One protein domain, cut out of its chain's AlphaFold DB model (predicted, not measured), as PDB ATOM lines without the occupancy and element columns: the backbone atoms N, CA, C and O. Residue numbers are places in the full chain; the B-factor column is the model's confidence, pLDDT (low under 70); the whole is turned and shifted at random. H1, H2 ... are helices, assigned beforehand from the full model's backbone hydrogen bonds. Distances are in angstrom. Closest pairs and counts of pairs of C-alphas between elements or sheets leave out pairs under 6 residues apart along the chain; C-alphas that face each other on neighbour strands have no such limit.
ATOM      1  N   LEU A 507      40.014  40.055  28.928       69.88
ATOM      2  CA  LEU A 507      39.063  39.108  29.514       69.88
ATOM      3  C   LEU A 507      39.566  37.664  29.340       69.88
ATOM      4  O   LEU A 507      39.837  37.256  28.212       69.88
ATOM      5  N   PRO A 508      39.694  36.883  30.429       64.25
ATOM      6  CA  PRO A 508      40.275  35.538  30.384       64.25
ATOM      7  C   PRO A 508      39.320  34.502  29.779       64.25
ATOM      8  O   PRO A 508      39.766  33.515  29.200       64.25
ATOM      9  N   TYR A 509      38.013  34.750  29.885       66.56
ATOM     10  CA  TYR A 509      36.955  33.942  29.292       66.56
ATOM     11  C   TYR A 509      36.006  34.868  28.544       66.56
ATOM     12  O   TYR A 509      35.569  35.897  29.062       66.56
ATOM     13  N   SER A 510      35.701  34.513  27.300       59.00
ATOM     14  CA  SER A 510      34.754  35.256  26.484       59.00
ATOM     15  C   SER A 510      33.340  35.063  27.015       59.00
ATOM     16  O   SER A 510      32.768  33.984  26.849       59.00
ATOM     17  N   PHE A 511      32.743  36.120  27.565       63.78
ATOM     18  CA  PHE A 511      31.289  36.227  27.550       63.78
ATOM     19  C   PHE A 511      30.847  36.262  26.079       63.78
ATOM     20  O   PHE A 511      31.280  37.161  25.353       63.78
ATOM     21  N   PRO A 512      30.062  35.275  25.605       49.56
ATOM     22  CA  PRO A 512      29.722  35.159  24.185       49.56
ATOM     23  C   PRO A 512      28.759  36.261  23.727       49.56
ATOM     24  O   PRO A 512      28.636  36.514  22.533       49.56
ATOM     25  N   GLU A 513      28.103  36.932  24.674       65.81
ATOM     26  CA  GLU A 513      27.156  38.009  24.436       65.81
ATOM     27  C   GLU A 513      27.455  39.194  25.364       65.81
ATOM     28  O   GLU A 513      27.884  39.033  26.510       65.81
ATOM     29  N   ARG A 514      27.262  40.413  24.855       76.19
ATOM     30  CA  ARG A 514      27.498  41.658  25.594       76.19
ATOM     31  C   ARG A 514      26.238  41.982  26.408       76.19
ATOM     32  O   ARG A 514      25.262  42.476  25.857       76.19
ATOM     33  N   LEU A 515      26.284  41.651  27.699       79.19
ATOM     34  CA  LEU A 515      25.120  41.396  28.567       79.19
ATOM     35  C   LEU A 515      24.164  42.584  28.825       79.19
ATOM     36  O   LEU A 515      23.055  42.361  29.308       79.19
ATOM     37  N   LEU A 516      24.546  43.830  28.513       81.75
ATOM     38  CA  LEU A 516      23.659  44.996  28.634       81.75
ATOM     39  C   LEU A 516      23.139  45.510  27.276       81.75
ATOM     40  O   LEU A 516      23.912  45.614  26.319       81.75
ATOM     41  N   PRO A 517      21.870  45.974  27.203       80.38
ATOM     42  CA  PRO A 517      21.353  46.711  26.050       80.38
ATOM     43  C   PRO A 517      22.209  47.938  25.710       80.38
ATOM     44  O   PRO A 517      22.616  48.683  26.607       80.38
ATOM     45  N   LEU A 518      22.422  48.186  24.410       82.12
ATOM     46  CA  LEU A 518      23.346  49.212  23.893       82.12
ATOM     47  C   LEU A 518      23.256  50.597  24.586       82.12
ATOM     48  O   LEU A 518      24.313  51.131  24.922       82.12
ATOM     49  N   PRO A 519      22.066  51.173  24.882       85.44
ATOM     50  CA  PRO A 519      21.979  52.499  25.513       85.44
ATOM     51  C   PRO A 519      22.485  52.555  26.965       85.44
ATOM     52  O   PRO A 519      22.962  53.595  27.411       85.44
ATOM     53  N   LEU A 520      22.375  51.452  27.715       89.62
ATOM     54  CA  LEU A 520      22.917  51.345  29.077       89.62
ATOM     55  C   LEU A 520      24.409  51.026  29.034       89.62
ATOM     56  O   LEU A 520      25.207  51.636  29.732       89.62
ATOM     57  N   ARG A 521      24.753  50.065  28.183       89.44
ATOM     58  CA  ARG A 521      26.050  49.415  28.027       89.44
ATOM     59  C   ARG A 521      27.244  50.372  27.917       89.44
ATOM     60  O   ARG A 521      28.198  50.203  28.676       89.44
ATOM     61  N   ASP A 522      27.193  51.355  27.017       93.06
ATOM     62  CA  ASP A 522      28.288  52.328  26.828       93.06
ATOM     63  C   ASP A 522      28.140  53.581  27.719       93.06
ATOM     64  O   ASP A 522      29.007  54.458  27.730       93.06
ATOM     65  N   SER A 523      27.061  53.675  28.508       94.56
ATOM     66  CA  SER A 523      26.870  54.768  29.460       94.56
ATOM     67  C   SER A 523      27.837  54.655  30.639       94.56
ATOM     68  O   SER A 523      28.128  53.569  31.142       94.56
ATOM     69  N   ARG A 524      28.293  55.816  31.118       95.12
ATOM     70  CA  ARG A 524      29.093  55.977  32.345       95.12
ATOM     71  C   ARG A 524      28.311  56.663  33.468       95.12
ATOM     72  O   ARG A 524      28.899  57.126  34.442       95.12
ATOM     73  N   SER A 525      26.992  56.812  33.311       93.44
ATOM     74  CA  SER A 525      26.159  57.468  34.317       93.44
ATOM     75  C   SER A 525      26.033  56.612  35.579       93.44
ATOM     76  O   SER A 525      26.019  55.381  35.518       93.44
ATOM     77  N   PHE A 526      25.885  57.271  36.731       94.00
ATOM     78  CA  PHE A 526      25.694  56.607  38.023       94.00
ATOM     79  C   PHE A 526      24.527  55.602  37.996       94.00
ATOM     80  O   PHE A 526      24.647  54.499  38.521       94.00
ATOM     81  N   GLU A 527      23.424  55.942  37.322       94.19
ATOM     82  CA  GLU A 527      22.252  55.065  37.219       94.19
ATOM     83  C   GLU A 527      22.475  53.875  36.268       94.19
ATOM     84  O   GLU A 527      21.986  52.778  36.533       94.19
ATOM     85  N   ALA A 528      23.274  54.036  35.206       94.06
ATOM     86  CA  ALA A 528      23.665  52.914  34.351       94.06
ATOM     87  C   ALA A 528      24.613  51.951  35.086       94.06
ATOM     88  O   ALA A 528      24.442  50.739  34.985       94.06
ATOM     89  N   LEU A 529      25.549  52.467  35.892       94.44
ATOM     90  CA  LEU A 529      26.431  51.650  36.738       94.44
ATOM     91  C   LEU A 529      25.679  50.976  37.900       94.44
ATOM     92  O   LEU A 529      25.938  49.812  38.199       94.44
ATOM     93  N   ARG A 530      24.676  51.638  38.495       94.50
ATOM     94  CA  ARG A 530      23.721  51.009  39.429       94.50
ATOM     95  C   ARG A 530      22.944  49.874  38.754       94.50
ATOM     96  O   ARG A 530      22.856  48.783  39.311       94.50
ATOM     97  N   THR A 531      22.427  50.108  37.549       95.06
ATOM     98  CA  THR A 531      21.714  49.085  36.763       95.06
ATOM     99  C   THR A 531      22.635  47.904  36.438       95.06
ATOM    100  O   THR A 531      22.245  46.751  36.605       95.06
ATOM    101  N   ALA A 532      23.887  48.173  36.054       95.19
ATOM    102  CA  ALA A 532      24.903  47.161  35.781       95.19
ATOM    103  C   ALA A 532      25.267  46.331  37.021       95.19
ATOM    104  O   ALA A 532      25.406  45.114  36.916       95.19
ATOM    105  N   ARG A 533      25.354  46.958  38.203       95.75
ATOM    106  CA  ARG A 533      25.513  46.286  39.505       95.75
ATOM    107  C   ARG A 533      24.351  45.347  39.803       95.75
ATOM    108  O   ARG A 533      24.578  44.199  40.166       95.75
ATOM    109  N   ASP A 534      23.113  45.804  39.646       95.81
ATOM    110  CA  ASP A 534      21.933  44.994  39.976       95.81
ATOM    111  C   ASP A 534      21.712  43.853  38.966       95.81
ATOM    112  O   ASP A 534      21.337  42.740  39.350       95.81
ATOM    113  N   HIS A 535      22.095  44.068  37.706       95.31
ATOM    114  CA  HIS A 535      22.228  43.003  36.719       95.31
ATOM    115  C   HIS A 535      23.343  42.011  37.104       95.31
ATOM    116  O   HIS A 535      23.086  40.812  37.177       95.31
ATOM    117  N   PHE A 536      24.547  42.482  37.458       95.31
ATOM    118  CA  PHE A 536      25.665  41.623  37.872       95.31
ATOM    119  C   PHE A 536      25.338  40.764  39.103       95.31
ATOM    120  O   PHE A 536      25.582  39.558  39.100       95.31
ATOM    121  N   ARG A 537      24.703  41.352  40.125       95.56
ATOM    122  CA  ARG A 537      24.172  40.635  41.299       95.56
ATOM    123  C   ARG A 537      23.232  39.492  40.897       95.56
ATOM    124  O   ARG A 537      23.277  38.427  41.507       95.56
ATOM    125  N   THR A 538      22.397  39.706  39.880       95.12
ATOM    126  CA  THR A 538      21.472  38.689  39.355       95.12
ATOM    127  C   THR A 538      22.224  37.585  38.611       95.12
ATOM    128  O   THR A 538      21.991  36.409  38.873       95.12
ATOM    129  N   LEU A 539      23.180  37.946  37.746       93.38
ATOM    130  CA  LEU A 539      24.035  36.986  37.041       93.38
ATOM    131  C   LEU A 539      24.828  36.087  38.005       93.38
ATOM    132  O   LEU A 539      24.933  34.886  37.773       93.38
ATOM    133  N   LEU A 540      25.368  36.658  39.086       93.44
ATOM    134  CA  LEU A 540      26.174  35.947  40.083       93.44
ATOM    135  C   LEU A 540      25.337  35.049  41.005       93.44
ATOM    136  O   LEU A 540      25.773  33.953  41.345       93.44
ATOM    137  N   ARG A 541      24.121  35.465  41.379       93.50
ATOM    138  CA  ARG A 541      23.191  34.621  42.157       93.50
ATOM    139  C   ARG A 541      22.603  33.463  41.355       93.50
ATOM    140  O   ARG A 541      22.287  32.434  41.936       93.50
ATOM    141  N   ASN A 542      22.490  33.626  40.038       92.69
ATOM    142  CA  ASN A 542      22.035  32.586  39.118       92.69
ATOM    143  C   ASN A 542      23.202  31.741  38.556       92.69
ATOM    144  O   ASN A 542      22.996  30.988  37.609       92.69
ATOM    145  N   ASP A 543      24.423  31.914  39.080       91.12
ATOM    146  CA  ASP A 543      25.672  31.263  38.645       91.12
ATOM    147  C   ASP A 543      26.032  31.404  37.147       91.12
ATOM    148  O   ASP A 543      26.930  30.732  36.649       91.12
ATOM    149  N   ILE A 544      25.432  32.363  36.434       90.50
ATOM    150  CA  ILE A 544      25.663  32.622  34.996       90.50
ATOM    151  C   ILE A 544      27.106  33.088  34.724       90.50
ATOM    152  O   ILE A 544      27.659  32.837  33.654       90.50
ATOM    153  N   VAL A 545      27.737  33.761  35.693       89.69
ATOM    154  CA  VAL A 545      29.155  34.172  35.628       89.69
ATOM    155  C   VAL A 545      30.109  33.157  36.269       89.69
ATOM    156  O   VAL A 545      31.323  33.340  36.175       89.69
ATOM    157  N   THR A 546      29.600  32.105  36.917       90.38
ATOM    158  CA  THR A 546      30.409  31.088  37.602       90.38
ATOM    159  C   THR A 546      30.855  30.019  36.598       90.38
ATOM    160  O   THR A 546      30.009  29.372  35.982       90.38
ATOM    161  N   PRO A 547      32.168  29.798  36.395       87.81
ATOM    162  CA  PRO A 547      32.640  28.745  35.502       87.81
ATOM    163  C   PRO A 547      32.190  27.355  35.982       87.81
ATOM    164  O   PRO A 547      32.174  27.105  37.189       87.81
ATOM    165  N   PRO A 548      31.883  26.408  35.076       85.69
ATOM    166  CA  PRO A 548      31.521  25.056  35.485       85.69
ATOM    167  C   PRO A 548      32.681  24.394  36.259       85.69
ATOM    168  O   PRO A 548      33.844  24.728  36.015       85.69
ATOM    169  N   PRO A 549      32.422  23.423  37.157       83.19
ATOM    170  CA  PRO A 549      33.477  22.783  37.954       83.19
ATOM    171  C   PRO A 549      34.597  22.123  37.131       83.19
ATOM    172  O   PRO A 549      35.714  21.982  37.618       83.19
ATOM    173  N   SER A 550      34.334  21.768  35.870       80.44
ATOM    174  CA  SER A 550      35.330  21.277  34.908       80.44
ATOM    175  C   SER A 550      36.371  22.320  34.477       80.44
ATOM    176  O   SER A 550      37.405  21.941  33.931       80.44
ATOM    177  N   CYS A 551      36.126  23.612  34.716       76.06
ATOM    178  CA  CYS A 551      37.081  24.695  34.477       76.06
ATOM    179  C   CYS A 551      38.000  24.978  35.676       76.06
ATOM    180  O   CYS A 551      38.942  25.750  35.515       76.06
ATOM    181  N   LEU A 552      37.760  24.387  36.854       74.81
ATOM    182  CA  LEU A 552      38.694  24.485  37.981       74.81
ATOM    183  C   LEU A 552      40.057  23.906  37.577       74.81
ATOM    184  O   LEU A 552      40.121  22.841  36.956       74.81
ATOM    185  N   LEU A 573      34.725  28.427  45.692       88.19
ATOM    186  CA  LEU A 573      34.268  29.644  46.371       88.19
ATOM    187  C   LEU A 573      32.950  29.358  47.103       88.19
ATOM    188  O   LEU A 573      31.955  28.972  46.496       88.19
ATOM    189  N   THR A 574      32.958  29.539  48.421       90.62
ATOM    190  CA  THR A 574      31.779  29.331  49.273       90.62
ATOM    191  C   THR A 574      30.828  30.527  49.215       90.62
ATOM    192  O   THR A 574      31.235  31.620  48.820       90.62
ATOM    193  N   GLU A 575      29.590  30.374  49.700       91.12
ATOM    194  CA  GLU A 575      28.608  31.474  49.726       91.12
ATOM    195  C   GLU A 575      29.142  32.731  50.434       91.12
ATOM    196  O   GLU A 575      28.960  33.840  49.947       91.12
ATOM    197  N   ARG A 576      29.947  32.572  51.498       90.75
ATOM    198  CA  ARG A 576      30.639  33.695  52.158       90.75
ATOM    199  C   ARG A 576      31.542  34.483  51.197       90.75
ATOM    200  O   ARG A 576      31.625  35.701  51.316       90.75
ATOM    201  N   HIS A 577      32.223  33.825  50.255       92.62
ATOM    202  CA  HIS A 577      33.013  34.519  49.231       92.62
ATOM    203  C   HIS A 577      32.106  35.260  48.241       92.62
ATOM    204  O   HIS A 577      32.436  36.380  47.853       92.62
ATOM    205  N   ARG A 578      30.951  34.678  47.878       94.12
ATOM    206  CA  ARG A 578      29.931  35.335  47.047       94.12
ATOM    207  C   ARG A 578      29.393  36.594  47.735       94.12
ATOM    208  O   ARG A 578      29.414  37.655  47.121       94.12
ATOM    209  N   ASP A 579      29.013  36.519  49.010       93.75
ATOM    210  CA  ASP A 579      28.532  37.661  49.806       93.75
ATOM    211  C   ASP A 579      29.573  38.783  49.927       93.75
ATOM    212  O   ASP A 579      29.269  39.953  49.685       93.75
ATOM    213  N   ILE A 580      30.827  38.441  50.251       92.94
ATOM    214  CA  ILE A 580      31.929  39.414  50.339       92.94
ATOM    215  C   ILE A 580      32.179  40.078  48.984       92.94
ATOM    216  O   ILE A 580      32.423  41.285  48.920       92.94
ATOM    217  N   PHE A 581      32.113  39.309  47.895       95.12
ATOM    218  CA  PHE A 581      32.336  39.832  46.554       95.12
ATOM    219  C   PHE A 581      31.163  40.686  46.048       95.12
ATOM    220  O   PHE A 581      31.398  41.714  45.416       95.12
ATOM    221  N   LEU A 582      29.918  40.344  46.398       95.06
ATOM    222  CA  LEU A 582      28.739  41.191  46.183       95.06
ATOM    223  C   LEU A 582      28.867  42.524  46.945       95.06
ATOM    224  O   LEU A 582      28.670  43.586  46.358       95.06
ATOM    225  N   GLY A 583      29.286  42.492  48.215       94.38
ATOM    226  CA  GLY A 583      29.549  43.705  48.998       94.38
ATOM    227  C   GLY A 583      30.663  44.579  48.405       94.38
ATOM    228  O   GLY A 583      30.524  45.800  48.337       94.38
ATOM    229  N   PHE A 584      31.738  43.967  47.895       94.75
ATOM    230  CA  PHE A 584      32.783  44.686  47.160       94.75
ATOM    231  C   PHE A 584      32.250  45.308  45.860       94.75
ATOM    232  O   PHE A 584      32.506  46.483  45.598       94.75
ATOM    233  N   ALA A 585      31.485  44.548  45.070       95.31
ATOM    234  CA  ALA A 585      30.880  44.991  43.814       95.31
ATOM    235  C   ALA A 585      29.991  46.232  43.989       95.31
ATOM    236  O   ALA A 585      29.984  47.113  43.123       95.31
ATOM    237  N   ASP A 586      29.269  46.309  45.109       93.75
ATOM    238  CA  ASP A 586      28.383  47.419  45.452       93.75
ATOM    239  C   ASP A 586      29.139  48.724  45.713       93.75
ATOM    240  O   ASP A 586      28.736  49.779  45.218       93.75
ATOM    241  N   VAL A 587      30.242  48.649  46.467       94.75
ATOM    242  CA  VAL A 587      31.112  49.801  46.752       94.75
ATOM    243  C   VAL A 587      31.884  50.197  45.493       94.75
ATOM    244  O   VAL A 587      31.889  51.366  45.112       94.75
ATOM    245  N   TYR A 588      32.455  49.219  44.784       96.19
ATOM    246  CA  TYR A 588      33.184  49.439  43.536       96.19
ATOM    247  C   TYR A 588      32.315  50.151  42.486       96.19
ATOM    248  O   TYR A 588      32.793  51.076  41.838       96.19
ATOM    249  N   ALA A 589      31.024  49.807  42.367       95.00
ATOM    250  CA  ALA A 589      30.090  50.475  41.450       95.00
ATOM    251  C   ALA A 589      29.975  51.989  41.701       95.00
ATOM    252  O   ALA A 589      29.995  52.775  40.751       95.00
ATOM    253  N   ALA A 590      29.873  52.401  42.968       94.56
ATOM    254  CA  ALA A 590      29.798  53.813  43.338       94.56
ATOM    255  C   ALA A 590      31.127  54.535  43.065       94.56
ATOM    256  O   ALA A 590      31.147  55.621  42.486       94.56
ATOM    257  N   GLU A 591      32.249  53.905  43.405       95.88
ATOM    258  CA  GLU A 591      33.573  54.523  43.292       95.88
ATOM    259  C   GLU A 591      34.098  54.598  41.853       95.88
ATOM    260  O   GLU A 591      34.779  55.563  41.493       95.88
ATOM    261  N   VAL A 592      33.717  53.661  40.973       95.62
ATOM    262  CA  VAL A 592      33.963  53.823  39.532       95.62
ATOM    263  C   VAL A 592      32.975  54.783  38.871       95.62
ATOM    264  O   VAL A 592      33.367  55.455  37.917       95.62
ATOM    265  N   ALA A 593      31.756  54.965  39.393       94.19
ATOM    266  CA  ALA A 593      30.888  56.059  38.943       94.19
ATOM    267  C   ALA A 593      31.510  57.432  39.271       94.19
ATOM    268  O   ALA A 593      31.556  58.304  38.403       94.19
ATOM    269  N   ASN A 594      32.125  57.577  40.452       93.75
ATOM    270  CA  ASN A 594      32.927  58.750  40.836       93.75
ATOM    271  C   ASN A 594      34.171  58.973  39.939       93.75
ATOM    272  O   ASN A 594      34.823  60.016  40.033       93.75
ATOM    273  N   SER A 595      34.541  58.010  39.081       93.62
ATOM    274  CA  SER A 595      35.663  58.141  38.141       93.62
ATOM    275  C   SER A 595      35.289  58.756  36.792       93.62
ATOM    276  O   SER A 595      36.132  59.410  36.178       93.62
ATOM    277  N   GLY A 596      34.067  58.521  36.300       94.06
ATOM    278  CA  GLY A 596      33.657  58.868  34.933       94.06
ATOM    279  C   GLY A 596      34.429  58.155  33.804       94.06
ATOM    280  O   GLY A 596      34.223  58.476  32.629       94.06
ATOM    281  N   THR A 597      35.320  57.201  34.109       94.81
ATOM    282  CA  THR A 597      36.142  56.501  33.100       94.81
ATOM    283  C   THR A 597      35.581  55.142  32.683       94.81
ATOM    284  O   THR A 597      35.848  54.718  31.564       94.81
ATOM    285  N   VAL A 598      34.786  54.493  33.537       96.56
ATOM    286  CA  VAL A 598      34.266  53.128  33.341       96.56
ATOM    287  C   VAL A 598      32.849  53.146  32.761       96.56
ATOM    288  O   VAL A 598      31.984  53.865  33.259       96.56
ATOM    289  N   THR A 599      32.604  52.341  31.725       96.00
ATOM    290  CA  THR A 599      31.252  52.087  31.187       96.00
ATOM    291  C   THR A 599      30.507  50.993  31.958       96.00
ATOM    292  O   THR A 599      31.114  50.137  32.604       96.00
ATOM    293  N   ALA A 600      29.175  50.994  31.872       95.81
ATOM    294  CA  ALA A 600      28.310  50.005  32.512       95.81
ATOM    295  C   ALA A 600      28.667  48.553  32.132       95.81
ATOM    296  O   ALA A 600      28.675  47.677  32.997       95.81
ATOM    297  N   GLN A 601      29.019  48.301  30.865       94.19
ATOM    298  CA  GLN A 601      29.499  46.986  30.431       94.19
ATOM    299  C   GLN A 601      30.897  46.677  30.982       94.19
ATOM    300  O   GLN A 601      31.095  45.592  31.513       94.19
ATOM    301  N   GLU A 602      31.853  47.613  30.937       94.69
ATOM    302  CA  GLU A 602      33.203  47.362  31.468       94.69
ATOM    303  C   GLU A 602      33.219  47.066  32.971       94.69
ATOM    304  O   GLU A 602      34.075  46.316  33.436       94.69
ATOM    305  N   TYR A 603      32.284  47.638  33.734       95.94
ATOM    306  CA  TYR A 603      32.074  47.293  35.138       95.94
ATOM    307  C   TYR A 603      31.678  45.812  35.306       95.94
ATOM    308  O   TYR A 603      32.279  45.119  36.130       95.94
ATOM    309  N   ILE A 604      30.734  45.307  34.497       94.81
ATOM    310  CA  ILE A 604      30.341  43.885  34.493       94.81
ATOM    311  C   ILE A 604      31.521  43.017  34.060       94.81
ATOM    312  O   ILE A 604      31.864  42.072  34.764       94.81
ATOM    313  N   ASP A 605      32.166  43.368  32.947       93.38
ATOM    314  CA  ASP A 605      33.313  42.654  32.382       93.38
ATOM    315  C   ASP A 605      34.437  42.507  33.431       93.38
ATOM    316  O   ASP A 605      34.966  41.413  33.646       93.38
ATOM    317  N   MET A 606      34.763  43.589  34.151       95.31
ATOM    318  CA  MET A 606      35.757  43.567  35.227       95.31
ATOM    319  C   MET A 606      35.335  42.662  36.388       95.31
ATOM    320  O   MET A 606      36.097  41.763  36.743       95.31
ATOM    321  N   LEU A 607      34.143  42.841  36.968       95.81
ATOM    322  CA  LEU A 607      33.729  42.036  38.124       95.81
ATOM    323  C   LEU A 607      33.538  40.555  37.790       95.81
ATOM    324  O   LEU A 607      33.940  39.692  38.572       95.81
ATOM    325  N   ALA A 608      32.989  40.249  36.615       94.19
ATOM    326  CA  ALA A 608      32.862  38.882  36.141       94.19
ATOM    327  C   ALA A 608      34.242  38.230  35.960       94.19
ATOM    328  O   ALA A 608      34.442  37.109  36.423       94.19
ATOM    329  N   SER A 609      35.225  38.949  35.399       94.75
ATOM    330  CA  SER A 609      36.593  38.428  35.275       94.75
ATOM    331  C   SER A 609      37.262  38.151  36.629       94.75
ATOM    332  O   SER A 609      37.959  37.148  36.760       94.75
ATOM    333  N   ILE A 610      37.012  38.976  37.659       95.62
ATOM    334  CA  ILE A 610      37.518  38.727  39.022       95.62
ATOM    335  C   ILE A 610      36.900  37.450  39.593       95.62
ATOM    336  O   ILE A 610      37.639  36.599  40.083       95.62
ATOM    337  N   TRP A 611      35.577  37.284  39.498       95.06
ATOM    338  CA  TRP A 611      34.894  36.083  39.991       95.06
ATOM    339  C   TRP A 611      35.371  34.812  39.275       95.06
ATOM    340  O   TRP A 611      35.729  33.830  39.923       95.06
ATOM    341  N   GLN A 612      35.451  34.849  37.943       92.88
ATOM    342  CA  GLN A 612      35.889  33.713  37.129       92.88
ATOM    343  C   GLN A 612      37.333  33.301  37.428       92.88
ATOM    344  O   GLN A 612      37.607  32.108  37.562       92.88
ATOM    345  N   LEU A 613      38.251  34.262  37.574       93.50
ATOM    346  CA  LEU A 613      39.638  33.964  37.931       93.50
ATOM    347  C   LEU A 613      39.762  33.475  39.379       93.50
ATOM    348  O   LEU A 613      40.476  32.505  39.619       93.50
ATOM    349  N   ALA A 614      39.052  34.085  40.330       93.94
ATOM    350  CA  ALA A 614      39.042  33.644  41.728       93.94
ATOM    351  C   ALA A 614      38.492  32.216  41.889       93.94
ATOM    352  O   ALA A 614      38.946  31.473  42.755       93.94
ATOM    353  N   TRP A 615      37.540  31.821  41.036       91.81
ATOM    354  CA  TRP A 615      37.019  30.459  40.962       91.81
ATOM    355  C   TRP A 615      38.039  29.492  40.349       91.81
ATOM    356  O   TRP A 615      38.425  28.514  40.982       91.81
ATOM    357  N   ILE A 616      38.519  29.772  39.134       90.19
ATOM    358  CA  ILE A 616      39.370  28.849  38.359       90.19
ATOM    359  C   ILE A 616      40.752  28.649  38.991       90.19
ATOM    360  O   ILE A 616      41.293  27.542  38.947       90.19
ATOM    361  N   TYR A 617      41.298  29.700  39.609       91.12
ATOM    362  CA  TYR A 617      42.594  29.696  40.288       91.12
ATOM    363  C   TYR A 617      42.468  29.556  41.819       91.12
ATOM    364  O   TYR A 617      43.428  29.832  42.542       91.12
ATOM    365  N   ALA A 618      41.314  29.096  42.324       88.56
ATOM    366  CA  ALA A 618      41.129  28.742  43.732       88.56
ATOM    367  C   ALA A 618      42.207  27.737  44.179       88.56
ATOM    368  O   ALA A 618      42.318  26.636  43.632       88.56
ATOM    369  N   GLY A 619      43.021  28.128  45.164       86.62
ATOM    370  CA  GLY A 619      44.157  27.346  45.662       86.62
ATOM    371  C   GLY A 619      45.351  27.207  44.701       86.62
ATOM    372  O   GLY A 619      46.065  26.207  44.773       86.62
TER     373      GLY A 619
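AT A GLANCE: This is residues 507 to 552 and 573 to 619 of the 893 residues of the protein "Acyltransferase domain-containing protein" of Cystoisospora suis (UniProt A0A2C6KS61). The longest helix, H3, lies side by side with H2 and H4 in an up-and-down bundle of three, their centres making a triangle. The short helix H1 sits near the end of the bundle where H2 and H4 begin. The printed part has 93 residues with four named helices, in the order H1, H2, H3, H4, and no named strand; the class is all helix. It is compact, with a radius of gyration of the C-alphas of 12.9 A and spans of 36 by 26 by 20 A.

IN THESE COORDINATES: H3 covers residues 575 to 593, 26.9 A long, and begins at C-alpha 575 (28.608, 31.474, 49.726). H4 covers residues 600 to 616, 24.6 A, and ends at C-alpha 616 (39.370, 28.849, 38.359). H2 covers residues 526 to 541, 22.5 A. H1, residues 518 to 521, measures 4.9 A and begins at C-alpha 518 (23.346, 49.212, 23.893).

HOW THE PARTS SIT: H3 touches H2 at a shallow tilt of 14 degrees, opposite ways; their closest C-alphas, of Ala 593 and Phe 526, are 5.3 A apart. H3 and H4 form a helical hairpin at a shallow tilt of 28 degrees, opposite ways. They only just touch, with 3 pairs of C-alphas within 8 A, the closest those of Ala 585 and Leu 607 at 7.0 A; H3 touches H4 with residues 581 to 589 alone. H2 touches H4 at a shallow tilt of 29 degrees, the same way, closest at the C-alphas of Leu 529 and Ala 600, 4.9 A. H4 only just touches H1, with 3 pairs within 8 A and with residues 600 to 601 alone; the closest C-alphas, of Gln 601 and Arg 521, are 4.9 A apart. H1 and H2 are close but not clearly touching, and H1 and H3 are apart. Every O i to N i+4 pair is within hydrogen-bond range in H2 and H4, and 14 of 15 are in H3; H1 is too short for one.

THE WHOLE: The two farthest C-alphas, of Pro 519 and Gly 619, are 39.1 A apart. Residues 553 to 572 are not printed, and C-alphas 552 and 573 are 10.8 A apart across this cut. Residues 507 to 513 have pLDDT under 70.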